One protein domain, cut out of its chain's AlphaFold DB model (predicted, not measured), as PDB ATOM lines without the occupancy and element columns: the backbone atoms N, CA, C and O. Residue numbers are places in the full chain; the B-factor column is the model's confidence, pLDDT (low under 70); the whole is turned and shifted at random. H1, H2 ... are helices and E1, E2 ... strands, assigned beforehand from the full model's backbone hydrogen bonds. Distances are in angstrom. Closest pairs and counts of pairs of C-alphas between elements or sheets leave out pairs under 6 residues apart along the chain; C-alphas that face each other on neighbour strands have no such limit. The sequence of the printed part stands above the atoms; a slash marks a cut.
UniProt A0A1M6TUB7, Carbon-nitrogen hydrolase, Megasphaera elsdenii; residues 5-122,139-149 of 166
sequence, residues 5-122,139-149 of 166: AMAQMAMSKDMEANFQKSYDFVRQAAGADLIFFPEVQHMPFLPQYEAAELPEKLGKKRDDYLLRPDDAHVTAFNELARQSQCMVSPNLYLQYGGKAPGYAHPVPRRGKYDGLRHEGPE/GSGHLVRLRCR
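AT A GLANCE: This is residues 5 to 122 and 139 to 149 of the 166 residues of the protein "Carbon-nitrogen hydrolase" of Megasphaera elsdenii (UniProt A0A1M6TUB7). With little regular structure, the model has helices H1 and H4 side by side, the small parallel sheet E1 E2 packed near their last residues, and a long loop whose residues 99 to 104 stick out. The printed part has 129 residues, 46 in named elements, in the order H1 E1 H2 H3 H4 E2 E3, class mixed. It is compact, radius of gyration of the C-alphas 15.1 A, spanning 44 by 37 by 23 A.

IN THESE COORDINATES: H1, residues 15 to 28, begins with C-alpha 15 at (-28.088, -16.163, 41.842) and is 20.1 A long. E1 is residues 34 to 36, H2 54 to 58, H3 62 to 65, H4 72 to 84 at 18.0 A, E2 87 to 89. E3, residues 142 to 145, ends with C-alpha 145 at (-34.308, -30.375, 49.996).

HOW THE PARTS SIT: H1 and H4 touch, closest C-alphas Arg 27 and Ser 84 at 6.6 A, the same way at a shallow tilt of 10 degrees. E1, H2 H3 H4, E2 form a strand-helix-strand unit, parallel neighbour strands with helices between; N 35 and O 87 are 2.9 A apart, within hydrogen-bond range. H2 and H3 are close but not clearly touching, closest C-alphas Leu 54 and Arg 62 at 7.4 A. E3 pairs with no named strand. H1, H2 and H4 have every O i to N i+4 pair within range; H3 is too short.

THE WHOLE: Residues 123 to 138 are not printed, a 16.4 A gap between C-alphas 122 and 139. E1 to H2 is a long link. Residues 96 to 122 and 139 to 149 have pLDDT under 70.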
ATOM      1  N   ALA A   5     -28.850 -38.779  36.420       95.50
ATOM      2  CA  ALA A   5     -27.984 -37.682  36.015       95.50
ATOM      3  C   ALA A   5     -27.500 -36.909  37.249       95.50
ATOM      4  O   ALA A   5     -28.217 -36.770  38.243       95.50
ATOM      5  N   MET A   6     -26.280 -36.390  37.178       96.06
ATOM      6  CA  MET A   6     -25.687 -35.545  38.212       96.06
ATOM      7  C   MET A   6     -25.118 -34.300  37.547       96.06
ATOM      8  O   MET A   6     -24.284 -34.407  36.650       96.06
ATOM      9  N   ALA A   7     -25.581 -33.127  37.967       95.25
ATOM     10  CA  ALA A   7     -25.017 -31.865  37.526       95.25
ATOM     11  C   ALA A   7     -23.709 -31.591  38.278       95.25
ATOM     12  O   ALA A   7     -23.648 -31.704  39.503       95.25
ATOM     13  N   GLN A   8     -22.685 -31.174  37.540       94.06
ATOM     14  CA  GLN A   8     -21.457 -30.616  38.092       94.06
ATOM     15  C   GLN A   8     -21.330 -29.188  37.570       94.06
ATOM     16  O   GLN A   8     -21.196 -28.968  36.368       94.06
ATOM     17  N   MET A   9     -21.417 -28.209  38.468       92.44
ATOM     18  CA  MET A   9     -21.479 -26.797  38.098       92.44
ATOM     19  C   MET A   9     -20.747 -25.914  39.101       92.44
ATOM     20  O   MET A   9     -20.823 -26.135  40.306       92.44
ATOM     21  N   ALA A  10     -20.054 -24.898  38.583       92.12
ATOM     22  CA  ALA A  10     -19.419 -23.857  39.380       92.12
ATOM     23  C   ALA A  10     -20.385 -22.687  39.602       92.12
ATOM     24  O   ALA A  10     -21.008 -22.188  38.651       92.12
ATOM     25  N   MET A  11     -20.496 -22.248  40.856       92.75
ATOM     26  CA  MET A  11     -21.367 -21.141  41.244       92.75
ATOM     27  C   MET A  11     -20.691 -19.796  41.052       92.75
ATOM     28  O   MET A  11     -19.530 -19.617  41.418       92.75
ATOM     29  N   SER A  12     -21.438 -18.838  40.509       92.44
ATOM     30  CA  SER A  12     -21.082 -17.422  40.570       92.44
ATOM     31  C   SER A  12     -21.762 -16.753  41.771       92.44
ATOM     32  O   SER A  12     -22.565 -17.360  42.480       92.44
ATOM     33  N   LYS A  13     -21.445 -15.472  41.992       90.88
ATOM     34  CA  LYS A  13     -22.141 -14.622  42.971       90.88
ATOM     35  C   LYS A  13     -23.563 -14.246  42.529       90.88
ATOM     36  O   LYS A  13     -24.366 -13.828  43.358       90.88
ATOM     37  N   ASP A  14     -23.849 -14.387  41.236       92.75
ATOM     38  CA  ASP A  14     -25.140 -14.080  40.633       92.75
ATOM     39  C   ASP A  14     -26.068 -15.295  40.734       92.75
ATOM     40  O   ASP A  14     -25.857 -16.334  40.104       92.75
ATOM     41  N   MET A  15     -27.095 -15.138  41.560       92.62
ATOM     42  CA  MET A  15     -28.088 -16.163  41.842       92.62
ATOM     43  C   MET A  15     -28.917 -16.528  40.608       92.62
ATOM     44  O   MET A  15     -29.149 -17.714  40.372       92.62
ATOM     45  N   GLU A  16     -29.288 -15.551  39.777       94.75
ATOM     46  CA  GLU A  16     -30.089 -15.795  38.572       94.75
ATOM     47  C   GLU A  16     -29.279 -16.590  37.543       94.75
ATOM     48  O   GLU A  16     -29.743 -17.590  36.991       94.75
ATOM     49  N   ALA A  17     -28.006 -16.224  37.362       95.88
ATOM     50  CA  ALA A  17     -27.100 -16.974  36.497       95.88
ATOM     51  C   ALA A  17     -26.945 -18.440  36.949       95.88
ATOM     52  O   ALA A  17     -26.831 -19.346  36.116       95.88
ATOM     53  N   ASN A  18     -26.948 -18.704  38.260       95.56
ATOM     54  CA  ASN A  18     -26.879 -20.064  38.796       95.56
ATOM     55  C   ASN A  18     -28.193 -20.846  38.597       95.56
ATOM     56  O   ASN A  18     -28.151 -22.043  38.282       95.56
ATOM     57  N   PHE A  19     -29.354 -20.192  38.706       95.44
ATOM     58  CA  PHE A  19     -30.634 -20.815  38.358       95.44
ATOM     59  C   PHE A  19     -30.710 -21.176  36.886       95.44
ATOM     60  O   PHE A  19     -31.035 -22.319  36.561       95.44
ATOM     61  N   GLN A  20     -30.327 -20.255  36.004       96.38
ATOM     62  CA  GLN A  20     -30.335 -20.510  34.571       96.38
ATOM     63  C   GLN A  20     -29.458 -21.717  34.209       96.38
ATOM     64  O   GLN A  20     -29.927 -22.627  33.523       96.38
ATOM     65  N   LYS A  21     -28.239 -21.808  34.765       96.50
ATOM     66  CA  LYS A  21     -27.392 -23.008  34.626       96.50
ATOM     67  C   LYS A  21     -28.124 -24.268  35.084       96.50
ATOM     68  O   LYS A  21     -28.109 -25.278  34.385       96.50
ATOM     69  N   SER A  22     -28.765 -24.220  36.251       94.94
ATOM     70  CA  SER A  22     -29.490 -25.369  36.798       94.94
ATOM     71  C   SER A  22     -30.613 -25.824  35.861       94.94
ATOM     72  O   SER A  22     -30.773 -27.022  35.623       94.94
ATOM     73  N   TYR A  23     -31.352 -24.883  35.273       94.81
ATOM     74  CA  TYR A  23     -32.392 -25.171  34.285       94.81
ATOM     75  C   TYR A  23     -31.824 -25.818  33.022       94.81
ATOM     76  O   TYR A  23     -32.394 -26.786  32.512       94.81
ATOM     77  N   ASP A  24     -30.676 -25.343  32.549       95.94
ATOM     78  CA  ASP A  24     -29.999 -25.914  31.387       95.94
ATOM     79  C   ASP A  24     -29.497 -27.337  31.654       95.94
ATOM     80  O   ASP A  24     -29.610 -28.194  30.776       95.94
ATOM     81  N   PHE A  25     -29.052 -27.646  32.875       96.62
ATOM     82  CA  PHE A  25     -28.737 -29.021  33.274       96.62
ATOM     83  C   PHE A  25     -29.967 -29.936  33.271       96.62
ATOM     84  O   PHE A  25     -29.863 -31.079  32.825       96.62
ATOM     85  N   VAL A  26     -31.144 -29.455  33.697       92.50
ATOM     86  CA  VAL A  26     -32.386 -30.247  33.585       92.50
ATOM     87  C   VAL A  26     -32.702 -30.557  32.120       92.50
ATOM     88  O   VAL A  26     -33.063 -31.690  31.800       92.50
ATOM     89  N   ARG A  27     -32.526 -29.580  31.219       92.88
ATOM     90  CA  ARG A  27     -32.721 -29.777  29.771       92.88
ATOM     91  C   ARG A  27     -31.724 -30.785  29.196       92.88
ATOM     92  O   ARG A  27     -32.122 -31.658  28.429       92.88
ATOM     93  N   GLN A  28     -30.453 -30.703  29.587       94.75
ATOM     94  CA  GLN A  28     -29.402 -31.629  29.147       94.75
ATOM     95  C   GLN A  28     -29.603 -33.056  29.674       94.75
ATOM     96  O   GLN A  28     -29.254 -34.016  28.996       94.75
ATOM     97  N   ALA A  29     -30.221 -33.215  30.845       94.00
ATOM     98  CA  ALA A  29     -30.570 -34.518  31.408       94.00
ATOM     99  C   ALA A  29     -31.831 -35.148  30.783       94.00
ATOM    100  O   ALA A  29     -32.408 -36.076  31.359       94.00
ATOM    101  N   ALA A  30     -32.277 -34.673  29.616       87.25
ATOM    102  CA  ALA A  30     -33.369 -35.288  28.874       87.25
ATOM    103  C   ALA A  30     -33.121 -36.794  28.672       87.25
ATOM    104  O   ALA A  30     -32.069 -37.230  28.208       87.25
ATOM    105  N   GLY A  31     -34.113 -37.608  29.039       88.88
ATOM    106  CA  GLY A  31     -34.017 -39.069  28.983       88.88
ATOM    107  C   GLY A  31     -33.443 -39.732  30.241       88.88
ATOM    108  O   GLY A  31     -33.496 -40.963  30.331       88.88
ATOM    109  N   ALA A  32     -32.955 -38.961  31.219       93.19
ATOM    110  CA  ALA A  32     -32.756 -39.446  32.580       93.19
ATOM    111  C   ALA A  32     -34.099 -39.546  33.324       93.19
ATOM    112  O   ALA A  32     -35.086 -38.890  32.986       93.19
ATOM    113  N   ASP A  33     -34.141 -40.385  34.356       90.19
ATOM    114  CA  ASP A  33     -35.304 -40.515  35.230       90.19
ATOM    115  C   ASP A  33     -35.227 -39.562  36.433       90.19
ATOM    116  O   ASP A  33     -36.275 -39.190  36.964       90.19
ATOM    117  N   LEU A  34     -34.016 -39.180  36.860       89.94
ATOM    118  CA  LEU A  34     -33.755 -38.268  37.978       89.94
ATOM    119  C   LEU A  34     -32.425 -37.522  37.799       89.94
ATOM    120  O   LEU A  34     -31.407 -38.159  37.527       89.94
ATOM    121  N   ILE A  35     -32.432 -36.205  38.024       91.69
ATOM    122  CA  ILE A  35     -31.236 -35.356  38.110       91.69
ATOM    123  C   ILE A  35     -30.993 -34.839  39.538       91.69
ATOM    124  O   ILE A  35     -31.915 -34.373  40.217       91.69
ATOM    125  N   PHE A  36     -29.729 -34.901  39.969       91.06
ATOM    126  CA  PHE A  36     -29.217 -34.309  41.208       91.06
ATOM    127  C   PHE A  36     -28.318 -33.103  40.937       91.06
ATOM    128  O   PHE A  36     -27.657 -33.037  39.903       91.06
ATOM    129  N   PHE A  37     -28.251 -32.200  41.911       91.12
ATOM    130  CA  PHE A  37     -27.437 -30.988  41.879       91.12
ATOM    131  C   PHE A  37     -26.462 -30.941  43.063       91.12
ATOM    132  O   PHE A  37     -26.684 -31.647  44.054       91.12
ATOM    133  N   PRO A  38     -25.393 -30.124  42.986       88.69
ATOM    134  CA  PRO A  38     -24.546 -29.827  44.141       88.69
ATOM    135  C   PRO A  38     -25.333 -29.086  45.234       88.69
ATOM    136  O   PRO A  38     -26.365 -28.478  44.966       88.69
ATOM    137  N   GLU A  39     -24.882 -29.163  46.486       79.75
ATOM    138  CA  GLU A  39     -25.598 -28.630  47.663       79.75
ATOM    139  C   GLU A  39     -25.845 -27.117  47.603       79.75
ATOM    140  O   GLU A  39     -26.930 -26.643  47.921       79.75
ATOM    141  N   VAL A  40     -24.861 -26.361  47.127       80.81
ATOM    142  CA  VAL A  40     -24.950 -24.915  46.914       80.81
ATOM    143  C   VAL A  40     -25.218 -24.630  45.435       80.81
ATOM    144  O   VAL A  40     -24.329 -24.190  44.724       80.81
ATOM    145  N   GLN A  41     -26.412 -24.948  44.919       86.12
ATOM    146  CA  GLN A  41     -26.672 -24.856  43.466       86.12
ATOM    147  C   GLN A  41     -27.085 -23.465  42.952       86.12
ATOM    148  O   GLN A  41     -27.075 -23.251  41.743       86.12
ATOM    149  N   HIS A  42     -27.517 -22.547  43.824       89.06
ATOM    150  CA  HIS A  42     -27.999 -21.213  43.422       89.06
ATOM    151  C   HIS A  42     -27.260 -20.058  44.103       89.06
ATOM    152  O   HIS A  42     -27.512 -18.897  43.795       89.06
ATOM    153  N   MET A  43     -26.318 -20.358  44.994       87.44
ATOM    154  CA  MET A  43     -25.581 -19.364  45.772       87.44
ATOM    155  C   MET A  43     -24.093 -19.722  45.858       87.44
ATOM    156  O   MET A  43     -23.744 -20.898  45.742       87.44
ATOM    157  N   PRO A  44     -23.199 -18.743  46.080       87.06
ATOM    158  CA  PRO A  44     -21.811 -19.041  46.409       87.06
ATOM    159  C   PRO A  44     -21.707 -19.796  47.743       87.06
ATOM    160  O   PRO A  44     -22.629 -19.798  48.557       87.06
ATOM    161  N   PHE A  45     -20.556 -20.420  47.996       85.88
ATOM    162  CA  PHE A  45     -20.299 -21.108  49.260       85.88
ATOM    163  C   PHE A  45     -20.134 -20.093  50.403       85.88
ATOM    164  O   PHE A  45     -19.063 -19.529  50.603       85.88
ATOM    165  N   LEU A  46     -21.220 -19.824  51.130       83.69
ATOM    166  CA  LEU A  46     -21.275 -18.815  52.197       83.69
ATOM    167  C   LEU A  46     -20.440 -19.109  53.460       83.69
ATOM    168  O   LEU A  46     -20.020 -18.133  54.077       83.69
ATOM    169  N   PRO A  47     -20.177 -20.369  53.878       81.88
ATOM    170  CA  PRO A  47     -19.440 -20.647  55.119       81.88
ATOM    171  C   PRO A  47     -18.018 -20.071  55.203       81.88
ATOM    172  O   PRO A  47     -17.444 -20.054  56.283       81.88
ATOM    173  N   GLN A  48     -17.447 -19.601  54.091       82.75
ATOM    174  CA  GLN A  48     -16.131 -18.952  54.056       82.75
ATOM    175  C   GLN A  48     -16.159 -17.450  54.406       82.75
ATOM    176  O   GLN A  48     -15.115 -16.806  54.352       82.75
ATOM    177  N   TYR A  49     -17.339 -16.887  54.695       82.44
ATOM    178  CA  TYR A  49     -17.531 -15.475  55.030       82.44
ATOM    179  C   TYR A  49     -18.241 -15.315  56.373       82.44
ATOM    180  O   TYR A  49     -19.231 -16.009  56.657       82.44
ATOM    181  N   GLU A  50     -17.820 -14.315  57.143       83.38
ATOM    182  CA  GLU A  50     -18.587 -13.873  58.301       83.38
ATOM    183  C   GLU A  50     -19.861 -13.149  57.855       83.38
ATOM    184  O   GLU A  50     -19.903 -12.474  56.824       83.38
ATOM    185  N   ALA A  51     -20.937 -13.265  58.640       79.50
ATOM    186  CA  ALA A  51     -22.237 -12.709  58.256       79.50
ATOM    187  C   ALA A  51     -22.194 -11.185  58.017       79.50
ATOM    188  O   ALA A  51     -22.877 -10.684  57.123       79.50
ATOM    189  N   ALA A  52     -21.365 -10.468  58.783       83.62
ATOM    190  CA  ALA A  52     -21.172  -9.023  58.668       83.62
ATOM    191  C   ALA A  52     -20.447  -8.602  57.377       83.62
ATOM    192  O   ALA A  52     -20.634  -7.481  56.912       83.62
ATOM    193  N   GLU A  53     -19.653  -9.491  56.776       88.88
ATOM    194  CA  GLU A  53     -18.857  -9.196  55.580       88.88
ATOM    195  C   GLU A  53     -19.643  -9.413  54.282       88.88
ATOM    196  O   GLU A  53     -19.287  -8.873  53.234       88.88
ATOM    197  N   LEU A  54     -20.722 -10.201  54.323       84.88
ATOM    198  CA  LEU A  54     -21.487 -10.583  53.131       84.88
ATOM    199  C   LEU A  54     -22.009  -9.382  52.318       84.88
ATOM    200  O   LEU A  54     -21.827  -9.399  51.096       84.88
ATOM    201  N   PRO A  55     -22.579  -8.317  52.929       90.75
ATOM    202  CA  PRO A  55     -23.012  -7.148  52.169       90.75
ATOM    203  C   PRO A  55     -21.862  -6.475  51.416       90.75
ATOM    204  O   PRO A  55     -22.051  -6.049  50.282       90.75
ATOM    205  N   GLU A  56     -20.664  -6.426  52.000       92.75
ATOM    206  CA  GLU A  56     -19.486  -5.827  51.364       92.75
ATOM    207  C   GLU A  56     -18.913  -6.736  50.262       92.75
ATOM    208  O   GLU A  56     -18.616  -6.276  49.159       92.75
ATOM    209  N   LYS A  57     -18.767  -8.043  50.523       89.38
ATOM    210  CA  LYS A  57     -18.091  -8.981  49.603       89.38
ATOM    211  C   LYS A  57     -18.976  -9.478  48.457       89.38
ATOM    212  O   LYS A  57     -18.461  -9.826  47.381       89.38
ATOM    213  N   LEU A  58     -20.282  -9.583  48.704       88.69
ATOM    214  CA  LEU A  58     -21.260 -10.202  47.805       88.69
ATOM    215  C   LEU A  58     -22.439  -9.284  47.454       88.69
ATOM    216  O   LEU A  58     -23.209  -9.636  46.565       88.69
ATOM    217  N   GLY A  59     -22.592  -8.129  48.114       90.44
ATOM    218  CA  GLY A  59     -23.720  -7.222  47.871       90.44
ATOM    219  C   GLY A  59     -25.065  -7.750  48.382       90.44
ATOM    220  O   GLY A  59     -26.107  -7.218  48.009       90.44
ATOM    221  N   LYS A  60     -25.052  -8.818  49.188       86.88
ATOM    222  CA  LYS A  60     -26.233  -9.541  49.678       86.88
ATOM    223  C   LYS A  60     -26.008 -10.023  51.106       86.88
ATOM    224  O   LYS A  60     -24.881 -10.334  51.486       86.88
ATOM    225  N   LYS A  61     -27.077 -10.116  51.891       87.25
ATOM    226  CA  LYS A  61     -27.108 -10.794  53.196       87.25
ATOM    227  C   LYS A  61     -27.429 -12.280  53.010       87.25
ATOM    228  O   LYS A  61     -27.836 -12.697  51.930       87.25
ATOM    229  N   ARG A  62     -27.275 -13.091  54.067       81.19
ATOM    230  CA  ARG A  62     -27.644 -14.525  54.030       81.19
ATOM    231  C   ARG A  62     -29.100 -14.726  53.611       81.19
ATOM    232  O   ARG A  62     -29.375 -15.573  52.767       81.19
ATOM    233  N   ASP A  63     -29.994 -13.909  54.154       82.44
ATOM    234  CA  ASP A  63     -31.435 -14.042  53.932       82.44
ATOM    235  C   ASP A  63     -31.846 -13.763  52.484       82.44
ATOM    236  O   ASP A  63     -32.825 -14.331  52.010       82.44
ATOM    237  N   ASP A  64     -31.055 -12.982  51.744       86.69
ATOM    238  CA  ASP A  64     -31.313 -12.673  50.332       86.69
ATOM    239  C   ASP A  64     -31.139 -13.895  49.409       86.69
ATOM    240  O   ASP A  64     -31.484 -13.823  48.227       86.69
ATOM    241  N   TYR A  65     -30.571 -14.997  49.915       84.62
ATOM    242  CA  TYR A  65     -30.428 -16.271  49.199       84.62
ATOM    243  C   TYR A  65     -31.528 -17.287  49.538       84.62
ATOM    244  O   TYR A  65     -31.582 -18.360  48.924       84.62
ATOM    245  N   LEU A  66     -32.384 -16.982  50.517       84.38
ATOM    246  CA  LEU A  66     -33.488 -17.849  50.909       84.38
ATOM    247  C   LEU A  66     -34.679 -17.623  49.975       84.38
ATOM    248  O   LEU A  66     -35.126 -16.499  49.769       84.38
ATOM    249  N   LEU A  67     -35.224 -18.707  49.436       82.75
ATOM    250  CA  LEU A  67     -36.429 -18.670  48.615       82.75
ATOM    251  C   LEU A  67     -37.661 -18.892  49.478       82.75
ATOM    252  O   LEU A  67     -37.645 -19.658  50.437       82.75
ATOM    253  N   ARG A  68     -38.792 -18.325  49.089       81.25
ATOM    254  CA  ARG A  68     -40.062 -18.762  49.667       81.25
ATOM    255  C   ARG A  68     -40.547 -20.037  48.963       81.25
ATOM    256  O   ARG A  68     -40.216 -20.264  47.801       81.25
ATOM    257  N   PRO A  69     -41.363 -20.886  49.607       77.06
ATOM    258  CA  PRO A  69     -41.941 -22.050  48.934       77.06
ATOM    259  C   PRO A  69     -42.801 -21.699  47.706       77.06
ATOM    260  O   PRO A  69     -42.947 -22.530  46.814       77.06
ATOM    261  N   ASP A  70     -43.374 -20.492  47.670       78.38
ATOM    262  CA  ASP A  70     -44.168 -19.938  46.567       78.38
ATOM    263  C   ASP A  70     -43.332 -19.146  45.541       78.38
ATOM    264  O   ASP A  70     -43.891 -18.532  44.634       78.38
ATOM    265  N   ASP A  71     -42.002 -19.174  45.653       84.94
ATOM    266  CA  ASP A  71     -41.093 -18.457  44.762       84.94
ATOM    267  C   ASP A  71     -41.171 -18.962  43.303       84.94
ATOM    268  O   ASP A  71     -41.364 -20.155  43.017       84.94
ATOM    269  N   ALA A  72     -40.999 -18.045  42.350       88.62
ATOM    270  CA  ALA A  72     -41.050 -18.343  40.923       88.62
ATOM    271  C   ALA A  72     -40.001 -19.385  40.495       88.62
ATOM    272  O   ALA A  72     -40.303 -20.231  39.649       88.62
ATOM    273  N   HIS A  73     -38.814 -19.402  41.109       89.06
ATOM    274  CA  HIS A  73     -37.765 -20.386  40.814       89.06
ATOM    275  C   HIS A  73     -38.171 -21.801  41.229       89.06
ATOM    276  O   HIS A  73     -37.926 -22.780  40.519       89.06
ATOM    277  N   VAL A  74     -38.852 -21.916  42.369       83.69
ATOM    278  CA  VAL A  74     -39.384 -23.189  42.862       83.69
ATOM    279  C   VAL A  74     -40.459 -23.710  41.900       83.69
ATOM    280  O   VAL A  74     -40.445 -24.886  41.521       83.69
ATOM    281  N   THR A  75     -41.351 -22.825  41.445       84.56
ATOM    282  CA  THR A  75     -42.339 -23.138  40.399       84.56
ATOM    283  C   THR A  75     -41.668 -23.554  39.085       84.56
ATOM    284  O   THR A  75     -42.077 -24.540  38.469       84.56
ATOM    285  N   ALA A  76     -40.604 -22.866  38.671       87.12
ATOM    286  CA  ALA A  76     -39.888 -23.155  37.434       87.12
ATOM    287  C   ALA A  76     -39.259 -24.559  37.431       87.12
ATOM    288  O   ALA A  76     -39.380 -25.278  36.437       87.12
ATOM    289  N   PHE A  77     -38.668 -25.010  38.544       84.94
ATOM    290  CA  PHE A  77     -38.160 -26.385  38.650       84.94
ATOM    291  C   PHE A  77     -39.265 -27.442  38.529       84.94
ATOM    292  O   PHE A  77     -39.048 -28.476  37.893       84.94
ATOM    293  N   ASN A  78     -40.453 -27.187  39.086       80.38
ATOM    294  CA  ASN A  78     -41.597 -28.086  38.919       80.38
ATOM    295  C   ASN A  78     -42.019 -28.190  37.450       80.38
ATOM    296  O   ASN A  78     -42.227 -29.296  36.940       80.38
ATOM    297  N   GLU A  79     -42.119 -27.054  36.761       85.00
ATOM    298  CA  GLU A  79     -42.472 -27.027  35.342       85.00
ATOM    299  C   GLU A  79     -41.409 -27.709  34.481       85.00
ATOM    300  O   GLU A  79     -41.749 -28.508  33.608       85.00
ATOM    301  N   LEU A  80     -40.124 -27.496  34.768       84.25
ATOM    302  CA  LEU A  80     -39.033 -28.177  34.071       84.25
ATOM    303  C   LEU A  80     -39.051 -29.690  34.299       84.25
ATOM    304  O   LEU A  80     -38.876 -30.445  33.342       84.25
ATOM    305  N   ALA A  81     -39.314 -30.157  35.522       83.44
ATOM    306  CA  ALA A  81     -39.476 -31.585  35.813       83.44
ATOM    307  C   ALA A  81     -40.633 -32.192  34.998       83.44
ATOM    308  O   ALA A  81     -40.524 -33.281  34.421       83.44
ATOM    309  N   ARG A  82     -41.747 -31.455  34.896       82.81
ATOM    310  CA  ARG A  82     -42.915 -31.849  34.103       82.81
ATOM    311  C   ARG A  82     -42.596 -31.908  32.607       82.81
ATOM    312  O   ARG A  82     -42.932 -32.901  31.964       82.81
ATOM    313  N   GLN A  83     -41.953 -30.875  32.065       85.75
ATOM    314  CA  GLN A  83     -41.618 -30.757  30.643       85.75
ATOM    315  C   GLN A  83     -40.564 -31.784  30.203       85.75
ATOM    316  O   GLN A  83     -40.724 -32.422  29.165       85.75
ATOM    317  N   SER A  84     -39.518 -31.988  31.009       83.25
ATOM    318  CA  SER A  84     -38.424 -32.933  30.726       83.25
ATOM    319  C   SER A  84     -38.779 -34.396  31.009       83.25
ATOM    320  O   SER A  84     -38.051 -35.302  30.609       83.25
ATOM    321  N   GLN A  85     -39.897 -34.646  31.704       84.94
ATOM    322  CA  GLN A  85     -40.294 -35.972  32.197       84.94
ATOM    323  C   GLN A  85     -39.231 -36.641  33.086       84.94
ATOM    324  O   GLN A  85     -39.195 -37.875  33.209       84.94
ATOM    325  N   CYS A  86     -38.401 -35.812  33.718       83.38
ATOM    326  CA  CYS A  86     -37.308 -36.171  34.607       83.38
ATOM    327  C   CYS A  86     -37.655 -35.707  36.025       83.38
ATOM    328  O   CYS A  86     -38.186 -34.613  36.221       83.38
ATOM    329  N   MET A  87     -37.385 -36.536  37.035       87.88
ATOM    330  CA  MET A  87     -37.423 -36.059  38.417       87.88
ATOM    331  C   MET A  87     -36.288 -35.069  38.633       87.88
ATOM    332  O   MET A  87     -35.169 -35.296  38.185       87.88
ATOM    333  N   VAL A  88     -36.552 -34.008  39.379       86.38
ATOM    334  CA  VAL A  88     -35.541 -32.997  39.692       86.38
ATOM    335  C   VAL A  88     -35.399 -32.949  41.206       86.38
ATOM    336  O   VAL A  88     -36.390 -32.797  41.919       86.38
ATOM    337  N   SER A  89     -34.176 -33.127  41.705       88.06
ATOM    338  CA  SER A  89     -33.838 -32.986  43.127       88.06
ATOM    339  C   SER A  89     -32.992 -31.726  43.319       88.06
ATOM    340  O   SER A  89     -31.774 -31.866  43.487       88.06
ATOM    341  N   PRO A  90     -33.581 -30.518  43.271       84.81
ATOM    342  CA  PRO A  90     -32.821 -29.307  43.520       84.81
ATOM    343  C   PRO A  90     -32.481 -29.165  45.016       84.81
ATOM    344  O   PRO A  90     -33.258 -29.550  45.894       84.81
ATOM    345  N   ASN A  91     -31.323 -28.583  45.307       86.06
ATOM    346  CA  ASN A  91     -30.883 -28.209  46.648       86.06
ATOM    347  C   ASN A  91     -31.152 -26.717  46.869       86.06
ATOM    348  O   ASN A  91     -30.290 -25.871  46.654       86.06
ATOM    349  N   LEU A  92     -32.392 -26.397  47.237       82.62
ATOM    350  CA  LEU A  92     -32.838 -25.025  47.478       82.62
ATOM    351  C   LEU A  92     -32.877 -24.732  48.978       82.62
ATOM    352  O   LEU A  92     -33.185 -25.599  49.791       82.62
ATOM    353  N   TYR A  93     -32.600 -23.484  49.332       79.00
ATOM    354  CA  TYR A  93     -32.663 -22.984  50.701       79.00
ATOM    355  C   TYR A  93     -33.963 -22.204  50.834       79.00
ATOM    356  O   TYR A  93     -34.181 -21.279  50.053       79.00
ATOM    357  N   LEU A  94     -34.843 -22.596  51.763       80.12
ATOM    358  CA  LEU A  94     -36.186 -22.030  51.859       80.12
ATOM    359  C   LEU A  94     -36.391 -21.231  53.155       80.12
ATOM    360  O   LEU A  94     -35.932 -21.607  54.228       80.12
ATOM    361  N   GLN A  95     -37.152 -20.147  53.097       74.81
ATOM    362  CA  GLN A  95     -37.658 -19.461  54.279       74.81
ATOM    363  C   GLN A  95     -39.098 -19.913  54.547       74.81
ATOM    364  O   GLN A  95     -39.995 -19.683  53.736       74.81
ATOM    365  N   TYR A  96     -39.336 -20.535  55.702       67.12
ATOM    366  CA  TYR A  96     -40.682 -20.804  56.215       67.12
ATOM    367  C   TYR A  96     -40.969 -19.851  57.382       67.12
ATOM    368  O   TYR A  96     -40.126 -19.669  58.255       67.12
ATOM    369  N   GLY A  97     -42.142 -19.217  57.401       51.16
ATOM    370  CA  GLY A  97     -42.480 -18.213  58.414       51.16
ATOM    371  C   GLY A  97     -43.072 -18.783  59.714       51.16
ATOM    372  O   GLY A  97     -44.116 -19.422  59.662       51.16
ATOM    373  N   GLY A  98     -42.454 -18.438  60.855       37.34
ATOM    374  CA  GLY A  98     -43.104 -17.975  62.102       37.34
ATOM    375  C   GLY A  98     -43.637 -18.991  63.136       37.34
ATOM    376  O   GLY A  98     -44.633 -19.658  62.894       37.34
ATOM    377  N   LYS A  99     -43.048 -18.971  64.351       29.95
ATOM    378  CA  LYS A  99     -43.435 -19.647  65.621       29.95
ATOM    379  C   LYS A  99     -43.740 -21.149  65.518       29.95
ATOM    380  O   LYS A  99     -44.881 -21.561  65.348       29.95
ATOM    381  N   ALA A 100     -42.729 -21.969  65.796       33.31
ATOM    382  CA  ALA A 100     -42.941 -23.365  66.153       33.31
ATOM    383  C   ALA A 100     -43.572 -23.476  67.556       33.31
ATOM    384  O   ALA A 100     -42.964 -23.060  68.546       33.31
ATOM    385  N   PRO A 101     -44.733 -24.134  67.667       26.58
ATOM    386  CA  PRO A 101     -44.882 -25.172  68.667       26.58
ATOM    387  C   PRO A 101     -45.168 -26.475  67.928       26.58
ATOM    388  O   PRO A 101     -46.313 -26.801  67.653       26.58
ATOM    389  N   GLY A 102     -44.102 -27.205  67.603       28.11
ATOM    390  CA  GLY A 102     -44.197 -28.554  67.056       28.11
ATOM    391  C   GLY A 102     -44.681 -28.613  65.606       28.11
ATOM    392  O   GLY A 102     -45.733 -28.106  65.244       28.11
ATOM    393  N   TYR A 103     -43.881 -29.276  64.775       31.59
ATOM    394  CA  TYR A 103     -44.327 -30.073  63.633       31.59
ATOM    395  C   TYR A 103     -45.631 -29.636  62.941       31.59
ATOM    396  O   TYR A 103     -46.707 -30.161  63.212       31.59
ATOM    397  N   ALA A 104     -45.513 -28.766  61.940       24.08
ATOM    398  CA  ALA A 104     -46.535 -28.642  60.907       24.08
ATOM    399  C   ALA A 104     -45.857 -28.456  59.548       24.08
ATOM    400  O   ALA A 104     -45.616 -27.344  59.087       24.08
ATOM    401  N   HIS A 105     -45.533 -29.578  58.903       32.16
ATOM    402  CA  HIS A 105     -45.233 -29.611  57.476       32.16
ATOM    403  C   HIS A 105     -46.437 -29.059  56.694       32.16
ATOM    404  O   HIS A 105     -47.521 -29.646  56.778       32.16
ATOM    405  N   PRO A 106     -46.290 -28.001  55.878       30.59
ATOM    406  CA  PRO A 106     -47.313 -27.661  54.907       30.59
ATOM    407  C   PRO A 106     -47.333 -28.758  53.838       30.59
ATOM    408  O   PRO A 106     -46.423 -28.883  53.020       30.59
ATOM    409  N   VAL A 107     -48.375 -29.586  53.863       29.53
ATOM    410  CA  VAL A 107     -48.700 -30.511  52.775       29.53
ATOM    411  C   VAL A 107     -49.180 -29.667  51.584       29.53
ATOM    412  O   VAL A 107     -50.189 -28.970  51.716       29.53
ATOM    413  N   PRO A 108     -48.516 -29.700  50.412       31.20
ATOM    414  CA  PRO A 108     -48.956 -28.921  49.260       31.20
ATOM    415  C   PRO A 108     -50.329 -29.408  48.771       31.20
ATOM    416  O   PRO A 108     -50.526 -30.589  48.452       31.20
ATOM    417  N   ARG A 109     -51.288 -28.480  48.658       25.86
ATOM    418  CA  ARG A 109     -52.555 -28.707  47.953       25.86
ATOM    419  C   ARG A 109     -52.256 -28.876  46.456       25.86
ATOM    420  O   ARG A 109     -51.856 -27.935  45.795       25.86
ATOM    421  N   ARG A 110     -52.432 -30.111  45.962       28.56
ATOM    422  CA  ARG A 110     -52.398 -30.554  44.547       28.56
ATOM    423  C   ARG A 110     -51.276 -29.945  43.673       28.56
ATOM    424  O   ARG A 110     -51.518 -29.085  42.843       28.56
ATOM    425  N   GLY A 111     -50.082 -30.535  43.790       30.52
ATOM    426  CA  GLY A 111     -48.932 -30.358  42.878       30.52
ATOM    427  C   GLY A 111     -47.654 -31.058  43.379       30.52
ATOM    428  O   GLY A 111     -46.562 -30.534  43.246       30.52
ATOM    429  N   LYS A 112     -47.831 -32.199  44.063       41.12
ATOM    430  CA  LYS A 112     -47.025 -32.763  45.170       41.12
ATOM    431  C   LYS A 112     -45.484 -32.763  45.017       41.12
ATOM    432  O   LYS A 112     -44.945 -33.559  44.247       41.12
ATOM    433  N   TYR A 113     -44.802 -32.006  45.886       44.31
ATOM    434  CA  TYR A 113     -43.437 -32.302  46.353       44.31
ATOM    435  C   TYR A 113     -43.435 -33.590  47.187       44.31
ATOM    436  O   TYR A 113     -44.318 -33.772  48.028       44.31
ATOM    437  N   ASP A 114     -42.436 -34.452  46.993       40.62
ATOM    438  CA  ASP A 114     -42.207 -35.641  47.822       40.62
ATOM    439  C   ASP A 114     -40.844 -35.544  48.514       40.62
ATOM    440  O   ASP A 114     -39.842 -35.267  47.867       40.62
ATOM    441  N   GLY A 115     -40.774 -35.858  49.810       41.56
ATOM    442  CA  GLY A 115     -39.494 -36.088  50.488       41.56
ATOM    443  C   GLY A 115     -38.702 -34.831  50.848       41.56
ATOM    444  O   GLY A 115     -37.488 -34.810  50.645       41.56
ATOM    445  N   LEU A 116     -39.379 -33.824  51.413       40.56
ATOM    446  CA  LEU A 116     -38.725 -32.721  52.120       40.56
ATOM    447  C   LEU A 116     -37.896 -33.306  53.272       40.56
ATOM    448  O   LEU A 116     -38.459 -33.898  54.193       40.56
ATOM    449  N   ARG A 117     -36.571 -33.171  53.210       37.53
ATOM    450  CA  ARG A 117     -35.702 -33.368  54.376       37.53
ATOM    451  C   ARG A 117     -35.250 -32.006  54.871       37.53
ATOM    452  O   ARG A 117     -34.791 -31.191  54.072       37.53
ATOM    453  N   HIS A 118     -35.444 -31.792  56.167       39.16
ATOM    454  CA  HIS A 118     -34.878 -30.681  56.917       39.16
ATOM    455  C   HIS A 118     -33.453 -31.062  57.307       39.16
ATOM    456  O   HIS A 118     -33.244 -32.159  57.823       39.16
ATOM    457  N   GLU A 119     -32.494 -30.190  57.013       37.09
ATOM    458  CA  GLU A 119     -31.124 -30.314  57.512       37.09
ATOM    459  C   GLU A 119     -30.762 -29.010  58.234       37.09
ATOM    460  O   GLU A 119     -30.281 -28.043  57.651       37.09
ATOM    461  N   GLY A 120     -31.100 -28.967  59.521       37.47
ATOM    462  CA  GLY A 120     -30.741 -27.924  60.478       37.47
ATOM    463  C   GLY A 120     -30.660 -28.535  61.881       37.47
ATOM    464  O   GLY A 120     -31.082 -29.679  62.057       37.47
ATOM    465  N   PRO A 121     -30.104 -27.832  62.883       30.05
ATOM    466  CA  PRO A 121     -30.002 -28.381  64.232       30.05
ATOM    467  C   PRO A 121     -31.393 -28.773  64.754       30.05
ATOM    468  O   PRO A 121     -32.295 -27.937  64.838       30.05
ATOM    469  N   GLU A 122     -31.561 -30.054  65.088       32.53
ATOM    470  CA  GLU A 122     -32.731 -30.565  65.804       32.53
ATOM    471  C   GLU A 122     -32.805 -29.865  67.174       32.53
ATOM    472  O   GLU A 122     -31.799 -29.818  67.894       32.53
ATOM    473  N   GLY A 139     -35.173 -14.711  62.398       33.81
ATOM    474  CA  GLY A 139     -35.644 -15.109  61.057       33.81
ATOM    475  C   GLY A 139     -34.818 -16.216  60.385       33.81
ATOM    476  O   GLY A 139     -34.653 -16.221  59.166       33.81
ATOM    477  N   SER A 140     -34.326 -17.173  61.172       37.44
ATOM    478  CA  SER A 140     -33.531 -18.310  60.707       37.44
ATOM    479  C   SER A 140     -34.267 -19.135  59.635       37.44
ATOM    480  O   SER A 140     -35.198 -19.890  59.917       37.44
ATOM    481  N   GLY A 141     -33.841 -18.986  58.376       38.91
ATOM    482  CA  GLY A 141     -34.287 -19.809  57.250       38.91
ATOM    483  C   GLY A 141     -34.041 -21.301  57.476       38.91
ATOM    484  O   GLY A 141     -33.113 -21.700  58.180       38.91
ATOM    485  N   HIS A 142     -34.868 -22.145  56.864       42.56
ATOM    486  CA  HIS A 142     -34.775 -23.597  56.989       42.56
ATOM    487  C   HIS A 142     -34.300 -24.216  55.670       42.56
ATOM    488  O   HIS A 142     -34.931 -24.078  54.622       42.56
ATOM    489  N   LEU A 143     -33.195 -24.958  55.711       39.47
ATOM    490  CA  LEU A 143     -32.742 -25.722  54.553       39.47
ATOM    491  C   LEU A 143     -33.711 -26.882  54.301       39.47
ATOM    492  O   LEU A 143     -33.905 -27.745  55.161       39.47
ATOM    493  N   VAL A 144     -34.334 -26.892  53.122       42.09
ATOM    494  CA  VAL A 144     -35.291 -27.928  52.739       42.09
ATOM    495  C   VAL A 144     -34.973 -28.434  51.342       42.09
ATOM    496  O   VAL A 144     -35.182 -27.753  50.340       42.09
ATOM    497  N   ARG A 145     -34.530 -29.691  51.271       44.16
ATOM    498  CA  ARG A 145     -34.308 -30.375  49.996       44.16
ATOM    499  C   ARG A 145     -35.644 -30.717  49.345       44.16
ATOM    500  O   ARG A 145     -36.392 -31.552  49.853       44.16
ATOM    501  N   LEU A 146     -35.924 -30.114  48.196       51.22
ATOM    502  CA  LEU A 146     -37.111 -30.408  47.398       51.22
ATOM    503  C   LEU A 146     -36.817 -31.585  46.456       51.22
ATOM    504  O   LEU A 146     -35.747 -31.667  45.855       51.22
ATOM    505  N   ARG A 147     -37.769 -32.512  46.295       46.94
ATOM    506  CA  ARG A 147     -37.765 -33.455  45.165       46.94
ATOM    507  C   ARG A 147     -39.076 -33.332  44.403       46.94
ATOM    508  O   ARG A 147     -40.163 -33.525  44.956       46.94
ATOM    509  N   CYS A 148     -38.964 -33.028  43.118       50.44
ATOM    510  CA  CYS A 148     -40.088 -32.923  42.200       50.44
ATOM    511  C   CYS A 148     -40.374 -34.311  41.606       50.44
ATOM    512  O   CYS A 148     -39.470 -34.990  41.104       50.44
ATOM    513  N   ARG A 149     -41.633 -34.765  41.686       46.88
ATOM    514  CA  ARG A 149     -42.048 -36.077  41.160       46.88
ATOM    515  C   ARG A 149     -41.932 -36.136  39.637       46.88
ATOM    516  O   ARG A 149     -42.171 -35.161  38.931       46.88
TER     517      ARG A 149